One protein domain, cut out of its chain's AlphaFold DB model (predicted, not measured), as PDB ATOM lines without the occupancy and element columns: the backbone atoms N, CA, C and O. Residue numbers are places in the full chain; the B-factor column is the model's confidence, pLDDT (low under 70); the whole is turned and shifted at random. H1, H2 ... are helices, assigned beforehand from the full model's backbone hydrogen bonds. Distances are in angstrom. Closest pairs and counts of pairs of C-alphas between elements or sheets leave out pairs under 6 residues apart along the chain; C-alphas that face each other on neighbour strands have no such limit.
ATOM      1  N   ILE A   3      73.192 119.634 127.138       80.81
ATOM      2  CA  ILE A   3      72.173 120.652 126.868       80.81
ATOM      3  C   ILE A   3      72.191 121.024 125.384       80.81
ATOM      4  O   ILE A   3      73.228 120.967 124.731       80.81
ATOM      5  N   TRP A   4      71.025 121.379 124.842       77.69
ATOM      6  CA  TRP A   4      70.900 121.762 123.432       77.69
ATOM      7  C   TRP A   4      71.513 123.147 123.154       77.69
ATOM      8  O   TRP A   4      72.310 123.276 122.234       77.69
ATOM      9  N   LYS A   5      71.189 124.142 123.992       70.38
ATOM     10  CA  LYS A   5      71.743 125.508 123.990       70.38
ATOM     11  C   LYS A   5      72.083 125.964 125.402       70.38
ATOM     12  O   LYS A   5      71.395 125.572 126.353       70.38
ATOM     13  N   LEU A   6      73.040 126.882 125.521       68.25
ATOM     14  CA  LEU A   6      73.417 127.526 126.786       68.25
ATOM     15  C   LEU A   6      72.257 128.292 127.441       68.25
ATOM     16  O   LEU A   6      72.069 128.208 128.657       68.25
ATOM     17  N   ASP A   7      71.425 128.970 126.643       69.56
ATOM     18  CA  ASP A   7      70.285 129.776 127.113       69.56
ATOM     19  C   ASP A   7      69.184 128.959 127.823       69.56
ATOM     20  O   ASP A   7      68.347 129.513 128.544       69.56
ATOM     21  N   ARG A   8      69.189 127.628 127.652       72.94
ATOM     22  CA  ARG A   8      68.255 126.695 128.304       72.94
ATOM     23  C   ARG A   8      68.672 126.304 129.710       72.94
ATOM     24  O   ARG A   8      67.801 125.927 130.491       72.94
ATOM     25  N   LEU A   9      69.962 126.388 130.028       70.94
ATOM     26  CA  LEU A   9      70.455 126.107 131.371       70.94
ATOM     27  C   LEU A   9      70.408 127.358 132.248       70.94
ATOM     28  O   LEU A   9      69.956 127.287 133.390       70.94
ATOM     29  N   ALA A  10      70.838 128.503 131.715       67.00
ATOM     30  CA  ALA A  10      70.826 129.751 132.457       67.00
ATOM     31  C   ALA A  10      70.638 130.978 131.565       67.00
ATOM     32  O   ALA A  10      71.104 131.036 130.432       67.00
ATOM     33  N   ARG A  11      69.979 132.005 132.120       69.12
ATOM     34  CA  ARG A  11      69.809 133.310 131.454       69.12
ATOM     35  C   ARG A  11      71.050 134.196 131.541       69.12
ATOM     36  O   ARG A  11      71.121 135.185 130.820       69.12
ATOM     37  N   LYS A  12      71.978 133.889 132.451       69.88
ATOM     38  CA  LYS A  12      73.277 134.551 132.562       69.88
ATOM     39  C   LYS A  12      74.369 133.514 132.370       69.88
ATOM     40  O   LYS A  12      74.346 132.465 133.006       69.88
ATOM     41  N   THR A  13      75.355 133.830 131.548       68.25
ATOM     42  CA  THR A  13      76.474 132.928 131.259       68.25
ATOM     43  C   THR A  13      77.365 132.679 132.487       68.25
ATOM     44  O   THR A  13      78.024 131.651 132.568       68.25
ATOM     45  N   ILE A  14      77.345 133.552 133.502       71.38
ATOM     46  CA  ILE A  14      78.046 133.293 134.773       71.38
ATOM     47  C   ILE A  14      77.384 132.208 135.622       71.38
ATOM     48  O   ILE A  14      78.066 131.424 136.276       71.38
ATOM     49  N   ASP A  15      76.056 132.087 135.553       76.62
ATOM     50  CA  ASP A  15      75.339 131.006 136.231       76.62
ATOM     51  C   ASP A  15      75.731 129.645 135.632       76.62
ATOM     52  O   ASP A  15      75.663 128.623 136.310       76.62
ATOM     53  N   PHE A  16      76.186 129.631 134.377       75.69
ATOM     54  CA  PHE A  16      76.721 128.442 133.731       75.69
ATOM     55  C   PHE A  16      78.104 128.050 134.287       75.69
ATOM     56  O   PHE A  16      78.318 126.869 134.554       75.69
ATOM     57  N   LEU A  17      79.008 129.008 134.537       75.69
ATOM     58  CA  LEU A  17      80.299 128.728 135.189       75.69
ATOM     59  C   LEU A  17      80.092 128.177 136.606       75.69
ATOM     60  O   LEU A  17      80.673 127.152 136.958       75.69
ATOM     61  N   HIS A  18      79.184 128.783 137.378       81.12
ATOM     62  CA  HIS A  18      78.812 128.276 138.702       81.12
ATOM     63  C   HIS A  18      78.159 126.886 138.643       81.12
ATOM     64  O   HIS A  18      78.386 126.056 139.521       81.12
ATOM     65  N   ALA A  19      77.335 126.612 137.624       79.31
ATOM     66  CA  ALA A  19      76.728 125.297 137.440       79.31
ATOM     67  C   ALA A  19      77.777 124.224 137.119       79.31
ATOM     68  O   ALA A  19      77.672 123.111 137.634       79.31
ATOM     69  N   ASP A  20      78.788 124.547 136.309       79.25
ATOM     70  CA  ASP A  20      79.893 123.635 136.018       79.25
ATOM     71  C   ASP A  20      80.763 123.387 137.262       79.25
ATOM     72  O   ASP A  20      80.973 122.229 137.622       79.25
ATOM     73  N   GLU A  21      81.152 124.429 138.008       81.75
ATOM     74  CA  GLU A  21      81.858 124.279 139.296       81.75
ATOM     75  C   GLU A  21      81.078 123.396 140.285       81.75
ATOM     76  O   GLU A  21      81.630 122.483 140.906       81.75
ATOM     77  N   ALA A  22      79.765 123.607 140.391       84.12
ATOM     78  CA  ALA A  22      78.896 122.823 141.262       84.12
ATOM     79  C   ALA A  22      78.733 121.358 140.815       84.12
ATOM     80  O   ALA A  22      78.406 120.498 141.638       84.12
ATOM     81  N   LEU A  23      78.906 121.054 139.525       83.31
ATOM     82  CA  LEU A  23      78.891 119.685 139.003       83.31
ATOM     83  C   LEU A  23      80.250 118.996 139.167       83.31
ATOM     84  O   LEU A  23      80.286 117.792 139.430       83.31
ATOM     85  N   GLN A  24      81.345 119.750 139.088       80.00
ATOM     86  CA  GLN A  24      82.694 119.249 139.347       80.00
ATOM     87  C   GLN A  24      82.936 118.935 140.823       80.00
ATOM     88  O   GLN A  24      83.607 117.955 141.130       80.00
ATOM     89  N   GLY A  25      82.346 119.704 141.742       80.44
ATOM     90  CA  GLY A  25      82.467 119.487 143.188       80.44
ATOM     91  C   GLY A  25      81.698 118.278 143.748       80.44
ATOM     92  O   GLY A  25      81.644 118.099 144.964       80.44
ATOM     93  N   ARG A  26      81.057 117.459 142.904       85.19
ATOM     94  CA  ARG A  26      80.278 116.284 143.333       85.19
ATOM     95  C   ARG A  26      81.159 115.044 143.478       85.19
ATOM     96  O   ARG A  26      82.174 114.907 142.810       85.19
ATOM     97  N   ALA A  27      80.694 114.082 144.280       78.12
ATOM     98  CA  ALA A  27      81.355 112.781 144.460       78.12
ATOM     99  C   ALA A  27      81.558 112.004 143.141       78.12
ATOM    100  O   ALA A  27      82.473 111.194 143.039       78.12
ATOM    101  N   SER A  28      80.715 112.265 142.138       81.62
ATOM    102  CA  SER A  28      80.933 111.865 140.748       81.62
ATOM    103  C   SER A  28      80.997 113.139 139.896       81.62
ATOM    104  O   SER A  28      79.953 113.779 139.719       81.62
ATOM    105  N   PRO A  29      82.194 113.556 139.435       75.38
ATOM    106  CA  PRO A  29      82.361 114.782 138.670       75.38
ATOM    107  C   PRO A  29      81.622 114.687 137.339       75.38
ATOM    108  O   PRO A  29      81.746 113.708 136.604       75.38
ATOM    109  N   ALA A  30      80.875 115.730 137.003       78.25
ATOM    110  CA  ALA A  30      80.250 115.874 135.698       78.25
ATOM    111  C   ALA A  30      80.552 117.265 135.142       78.25
ATOM    112  O   ALA A  30      80.721 118.212 135.902       78.25
ATOM    113  N   ALA A  31      80.586 117.393 133.819       72.12
ATOM    114  CA  ALA A  31      80.725 118.682 133.147       72.12
ATOM    115  C   ALA A  31      79.501 118.972 132.275       72.12
ATOM    116  O   ALA A  31      78.680 118.078 132.000       72.12
ATOM    117  N   VAL A  32      79.377 120.222 131.841       76.75
ATOM    118  CA  VAL A  32      78.317 120.652 130.926       76.75
ATOM    119  C   VAL A  32      78.807 120.632 129.478       76.75
ATOM    120  O   VAL A  32      79.821 121.235 129.146       76.75
ATOM    121  N   VAL A  33      78.069 119.958 128.599       77.62
ATOM    122  CA  VAL A  33      78.339 119.951 127.154       77.62
ATOM    123  C   VAL A  33      77.163 120.601 126.445       77.62
ATOM    124  O   VAL A  33      76.023 120.169 126.648       77.62
ATOM    125  N   SER A  34      77.437 121.622 125.632       77.81
ATOM    126  CA  SER A  34      76.423 122.255 124.788       77.81
ATOM    127  C   SER A  34      76.565 121.833 123.332       77.81
ATOM    128  O   SER A  34      77.650 121.922 122.757       77.81
ATOM    129  N   VAL A  35      75.462 121.364 122.743       77.62
ATOM    130  CA  VAL A  35      75.442 120.803 121.384       77.62
ATOM    131  C   VAL A  35      75.482 121.899 120.321       77.62
ATOM    132  O   VAL A  35      76.205 121.757 119.340       77.62
ATOM    133  N   GLU A  36      74.747 122.998 120.504       76.88
ATOM    134  CA  GLU A  36      74.630 124.036 119.473       76.88
ATOM    135  C   GLU A  36      75.821 124.996 119.436       76.88
ATOM    136  O   GLU A  36      76.294 125.329 118.354       76.88
ATOM    137  N   GLU A  37      76.364 125.407 120.588       69.44
ATOM    138  CA  GLU A  37      77.570 126.245 120.615       69.44
ATOM    139  C   GLU A  37      78.871 125.431 120.473       69.44
ATOM    140  O   GLU A  37      79.957 126.007 120.427       69.44
ATOM    141  N   SER A  38      78.790 124.093 120.376       73.38
ATOM    142  CA  SER A  38      79.941 123.171 120.316       73.38
ATOM    143  C   SER A  38      80.966 123.391 121.441       73.38
ATOM    144  O   SER A  38      82.171 123.216 121.265       73.38
ATOM    145  N   ILE A  39      80.482 123.794 122.619       74.25
ATOM    146  CA  ILE A  39      81.315 124.065 123.790       74.25
ATOM    147  C   ILE A  39      81.324 122.840 124.693       74.25
ATOM    148  O   ILE A  39      80.295 122.442 125.248       74.25
ATOM    149  N   ASP A  40      82.519 122.292 124.888       76.81
ATOM    150  CA  ASP A  40      82.771 121.192 125.808       76.81
ATOM    151  C   ASP A  40      83.537 121.671 127.055       76.81
ATOM    152  O   ASP A  40      84.754 121.880 127.014       76.81
ATOM    153  N   MET A  41      82.831 121.813 128.184       76.12
ATOM    154  CA  MET A  41      83.430 122.185 129.478       76.12
ATOM    155  C   MET A  41      84.348 121.120 130.075       76.12
ATOM    156  O   MET A  41      85.065 121.416 131.039       76.12
ATOM    157  N   THR A  42      84.332 119.886 129.558       74.81
ATOM    158  CA  THR A  42      85.271 118.846 130.008       74.81
ATOM    159  C   THR A  42      86.707 119.188 129.612       74.81
ATOM    160  O   THR A  42      87.650 118.737 130.259       74.81
ATOM    161  N   THR A  43      86.883 120.033 128.590       81.62
ATOM    162  CA  THR A  43      88.190 120.456 128.085       81.62
ATOM    163  C   THR A  43      88.626 121.792 128.688       81.62
ATOM    164  O   THR A  43      87.821 122.695 128.931       81.62
ATOM    165  N   SER A  44      89.937 121.957 128.893       77.50
ATOM    166  CA  SER A  44      90.524 123.227 129.346       77.50
ATOM    167  C   SER A  44      90.241 124.373 128.367       77.50
ATOM    168  O   SER A  44      89.917 125.479 128.791       77.50
ATOM    169  N   ILE A  45      90.292 124.095 127.062       82.88
ATOM    170  CA  ILE A  45      90.008 125.067 125.999       82.88
ATOM    171  C   ILE A  45      88.528 125.467 126.002       82.88
ATOM    172  O   ILE A  45      88.227 126.659 125.989       82.88
ATOM    173  N   GLY A  46      87.596 124.513 126.078       79.25
ATOM    174  CA  GLY A  46      86.163 124.819 126.104       79.25
ATOM    175  C   GLY A  46      85.752 125.634 127.334       79.25
ATOM    176  O   GLY A  46      84.946 126.559 127.214       79.25
ATOM    177  N   ARG A  47      86.384 125.384 128.492       77.69
ATOM    178  CA  ARG A  47      86.220 126.212 129.698       77.69
ATOM    179  C   ARG A  47      86.685 127.653 129.481       77.69
ATOM    180  O   ARG A  47      85.966 128.582 129.845       77.69
ATOM    181  N   VAL A  48      87.852 127.851 128.864       83.88
ATOM    182  CA  VAL A  48      88.366 129.194 128.535       83.88
ATOM    183  C   VAL A  48      87.425 129.911 127.567       83.88
ATOM    184  O   VAL A  48      87.049 131.052 127.825       83.88
ATOM    185  N   VAL A  49      86.981 129.239 126.502       83.56
ATOM    186  CA  VAL A  49      86.075 129.825 125.503       83.56
ATOM    187  C   VAL A  49      84.763 130.281 126.139       83.56
ATOM    188  O   VAL A  49      84.362 131.424 125.922       83.56
ATOM    189  N   ALA A  50      84.110 129.465 126.972       77.94
ATOM    190  CA  ALA A  50      82.862 129.923 127.585       77.94
ATOM    191  C   ALA A  50      83.073 130.976 128.672       77.94
ATOM    192  O   ALA A  50      82.203 131.821 128.850       77.94
ATOM    193  N   THR A  51      84.220 130.979 129.357       81.56
ATOM    194  CA  THR A  51      84.568 132.064 130.289       81.56
ATOM    195  C   THR A  51      84.694 133.394 129.544       81.56
ATOM    196  O   THR A  51      84.154 134.406 129.984       81.56
ATOM    197  N   ILE A  52      85.338 133.393 128.371       86.19
ATOM    198  CA  ILE A  52      85.446 134.572 127.503       86.19
ATOM    199  C   ILE A  52      84.060 135.011 127.007       86.19
ATOM    200  O   ILE A  52      83.722 136.190 127.104       86.19
ATOM    201  N   LEU A  53      83.231 134.081 126.524       81.81
ATOM    202  CA  LEU A  53      81.862 134.391 126.090       81.81
ATOM    203  C   LEU A  53      81.000 134.930 127.238       81.81
ATOM    204  O   LEU A  53      80.196 135.836 127.027       81.81
ATOM    205  N   ALA A  54      81.185 134.412 128.455       81.00
ATOM    206  CA  ALA A  54      80.513 134.923 129.639       81.00
ATOM    207  C   ALA A  54      80.922 136.363 129.939       81.00
ATOM    208  O   ALA A  54      80.052 137.214 130.110       81.00
ATOM    209  N   ALA A  55      82.225 136.648 129.913       84.69
ATOM    210  CA  ALA A  55      82.745 137.995 130.109       84.69
ATOM    211  C   ALA A  55      82.208 138.977 129.052       84.69
ATOM    212  O   ALA A  55      81.822 140.095 129.391       84.69
ATOM    213  N   PHE A  56      82.114 138.564 127.782       85.00
ATOM    214  CA  PHE A  56      81.522 139.395 126.729       85.00
ATOM    215  C   PHE A  56      80.025 139.636 126.930       85.00
ATOM    216  O   PHE A  56      79.575 140.771 126.790       85.00
ATOM    217  N   ALA A  57      79.261 138.608 127.301       81.94
ATOM    218  CA  ALA A  57      77.835 138.755 127.580       81.94
ATOM    219  C   ALA A  57      77.581 139.708 128.762       81.94
ATOM    220  O   ALA A  57      76.665 140.531 128.723       81.94
ATOM    221  N   GLU A  58      78.410 139.643 129.807       84.88
ATOM    222  CA  GLU A  58      78.355 140.581 130.930       84.88
ATOM    223  C   GLU A  58      78.730 142.004 130.521       84.88
ATOM    224  O   GLU A  58      78.049 142.955 130.915       84.88
ATOM    225  N   LEU A  59      79.776 142.155 129.705       90.25
ATOM    226  CA  LEU A  59      80.195 143.447 129.172       90.25
ATOM    227  C   LEU A  59      79.080 144.093 128.341       90.25
ATOM    228  O   LEU A  59      78.771 145.269 128.534       90.25
ATOM    229  N   GLU A  60      78.444 143.334 127.451       88.69
ATOM    230  CA  GLU A  60      77.335 143.814 126.627       88.69
ATOM    231  C   GLU A  60      76.121 144.190 127.486       88.69
ATOM    232  O   GLU A  60      75.580 145.289 127.347       88.69
ATOM    233  N   ALA A  61      75.732 143.335 128.436       87.06
ATOM    234  CA  ALA A  61      74.627 143.619 129.347       87.06
ATOM    235  C   ALA A  61      74.890 144.874 130.202       87.06
ATOM    236  O   ALA A  61      73.991 145.701 130.391       87.06
ATOM    237  N   SER A  62      76.122 145.039 130.692       90.88
ATOM    238  CA  SER A  62      76.567 146.234 131.414       90.88
ATOM    239  C   SER A  62      76.493 147.477 130.524       90.88
ATOM    240  O   SER A  62      75.918 148.492 130.925       90.88
ATOM    241  N   SER A  63      76.975 147.378 129.282       94.56
ATOM    242  CA  SER A  63      76.941 148.462 128.298       94.56
ATOM    243  C   SER A  63      75.507 148.895 127.976       94.56
ATOM    244  O   SER A  63      75.180 150.079 128.065       94.56
ATOM    245  N   ILE A  64      74.604 147.945 127.708       92.38
ATOM    246  CA  ILE A  64      73.180 148.218 127.463       92.38
ATOM    247  C   ILE A  64      72.533 148.868 128.691       92.38
ATOM    248  O   ILE A  64      71.809 149.856 128.566       92.38
ATOM    249  N   SER A  65      72.801 148.353 129.894       92.25
ATOM    250  CA  SER A  65      72.300 148.934 131.144       92.25
ATOM    251  C   SER A  65      72.755 150.389 131.322       92.25
ATOM    252  O   SER A  65      71.941 151.259 131.658       92.25
ATOM    253  N   ALA A  66      74.027 150.677 131.033       94.44
ATOM    254  CA  ALA A  66      74.581 152.026 131.064       94.44
ATOM    255  C   ALA A  66      73.913 152.937 130.022       94.44
ATOM    256  O   ALA A  66      73.484 154.039 130.366       94.44
ATOM    257  N   GLN A  67      73.728 152.464 128.785       94.88
ATOM    258  CA  GLN A  67      73.051 153.214 127.723       94.88
ATOM    259  C   GLN A  67      71.589 153.522 128.068       94.88
ATOM    260  O   GLN A  67      71.149 154.662 127.940       94.88
ATOM    261  N   VAL A  68      70.834 152.538 128.561       93.12
ATOM    262  CA  VAL A  68      69.435 152.729 128.978       93.12
ATOM    263  C   VAL A  68      69.348 153.711 130.146       93.12
ATOM    264  O   VAL A  68      68.452 154.557 130.179       93.12
ATOM    265  N   SER A  69      70.268 153.624 131.104       92.06
ATOM    266  CA  SER A  69      70.319 154.536 132.250       92.06
ATOM    267  C   SER A  69      70.653 155.964 131.819       92.06
ATOM    268  O   SER A  69      69.984 156.902 132.254       92.06
ATOM    269  N   ALA A  70      71.614 156.129 130.907       93.31
ATOM    270  CA  ALA A  70      71.963 157.417 130.317       93.31
ATOM    271  C   ALA A  70      70.794 158.008 129.515       93.31
ATOM    272  O   ALA A  70      70.456 159.175 129.696       93.31
ATOM    273  N   ALA A  71      70.105 157.199 128.705       93.19
ATOM    274  CA  ALA A  71      68.929 157.628 127.954       93.19
ATOM    275  C   ALA A  71      67.789 158.080 128.881       93.19
ATOM    276  O   ALA A  71      67.171 159.118 128.647       93.19
ATOM    277  N   LYS A  72      67.527 157.348 129.971       92.94
ATOM    278  CA  LYS A  72      66.530 157.745 130.980       92.94
ATOM    279  C   LYS A  72      66.905 159.049 131.676       92.94
ATOM    280  O   LYS A  72      66.032 159.893 131.853       92.94
ATOM    281  N   ALA A  73      68.172 159.211 132.058       92.06
ATOM    282  CA  ALA A  73      68.665 160.442 132.671       92.06
ATOM    283  C   ALA A  73      68.522 161.631 131.714       92.06
ATOM    284  O   ALA A  73      67.967 162.651 132.102       92.06
ATOM    285  N   TYR A  74      68.909 161.459 130.448       93.25
ATOM    286  CA  TYR A  74      68.739 162.469 129.407       93.25
ATOM    287  C   TYR A  74      67.270 162.869 129.216       93.25
ATOM    288  O   TYR A  74      66.951 164.053 129.161       93.25
ATOM    289  N   LEU A  75      66.352 161.896 129.156       93.81
ATOM    290  CA  LEU A  75      64.919 162.182 129.045       93.81
ATOM    291  C   LEU A  75      64.396 162.936 130.273       93.81
ATOM    292  O   LEU A  75      63.677 163.917 130.105       93.81
ATOM    293  N   ALA A  76      64.785 162.526 131.482       92.31
ATOM    294  CA  ALA A  76      64.400 163.205 132.716       92.31
ATOM    295  C   ALA A  76      64.918 164.654 132.754       92.31
ATOM    296  O   ALA A  76      64.148 165.571 133.046       92.31
ATOM    297  N   ASP A  77      66.184 164.872 132.389       90.44
ATOM    298  CA  ASP A  77      66.802 166.199 132.307       90.44
ATOM    299  C   ASP A  77      66.121 167.070 131.234       90.44
ATOM    300  O   ASP A  77      65.925 168.269 131.430       90.44
ATOM    301  N   ALA A  78      65.653 166.465 130.137       90.81
ATOM    302  CA  ALA A  78      64.847 167.125 129.111       90.81
ATOM    303  C   ALA A  78      63.382 167.377 129.535       90.81
ATOM    304  O   ALA A  78      62.633 168.006 128.790       90.81
ATOM    305  N   GLY A  79      62.948 166.920 130.716       90.31
ATOM    306  CA  GLY A  79      61.550 167.005 131.170       90.31
ATOM    307  C   GLY A  79      60.598 166.059 130.432       90.31
ATOM    308  O   GLY A  79      59.384 166.232 130.473       90.31
TER     309      GLY A  79
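This is residues 3 to 79 of the 359 residues of the protein "Recombinase" of Nocardioides lianchengensis (UniProt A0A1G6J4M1). One long helix, H2, makes the length of the model: residues 62 to 79, of which 62 to 77 belong to H2, stick out as a bare arm, while the much shorter H1 folds back beside an earlier part of H2 in a lopsided helical hairpin. H1 meets H2 at residues 13 to 17 and spreads from it like a narrow V, and the long loop of residues 25 to 43 joins the open ends. The printed part has 77 residues with two named helices, H1 then H2, and no named strand; its class is all helix. It is only just loose, close to extended, with a radius of gyration of the C-alphas of 17.0 A and spans of 59 by 23 by 20 A.

H2 holds residues 44 to 77 and measures 49.2 A, from C-alpha 44 at (90.524, 123.227, 129.346) to C-alpha 77 at (66.802, 166.199, 132.307). H1 holds residues 13 to 24 and measures 17.1 A, beginning with C-alpha 13 at (76.474, 132.928, 131.259).

H2 touches H1 with residues 50 to 58 alone, and H1 touches H2 with residues 13 to 17 alone. Their closest C-alphas, those of Thr 13 and Ala 54, are 4.8 A apart. They run opposite ways at a shallow tilt of 33 degrees, only just short of steep. In H1 and H2 every O i to N i+4 pair is within hydrogen-bond range. In the link, residues 33 to 34 pair with residues 39 to 40, antiparallel.

The two C-alphas farthest apart, those of Ala 27 and Gly 79, are 59.2 A apart. Without residues 62 to 79, which stand free, the body spans 36 by 21 by 19 A. The link from H1 to H2, 19 residues, is long, and the printed part has no cut. The mean pLDDT of the printed part is 81.6; residues 6 to 7, residues 10 to 13 and residue 37 are under 70.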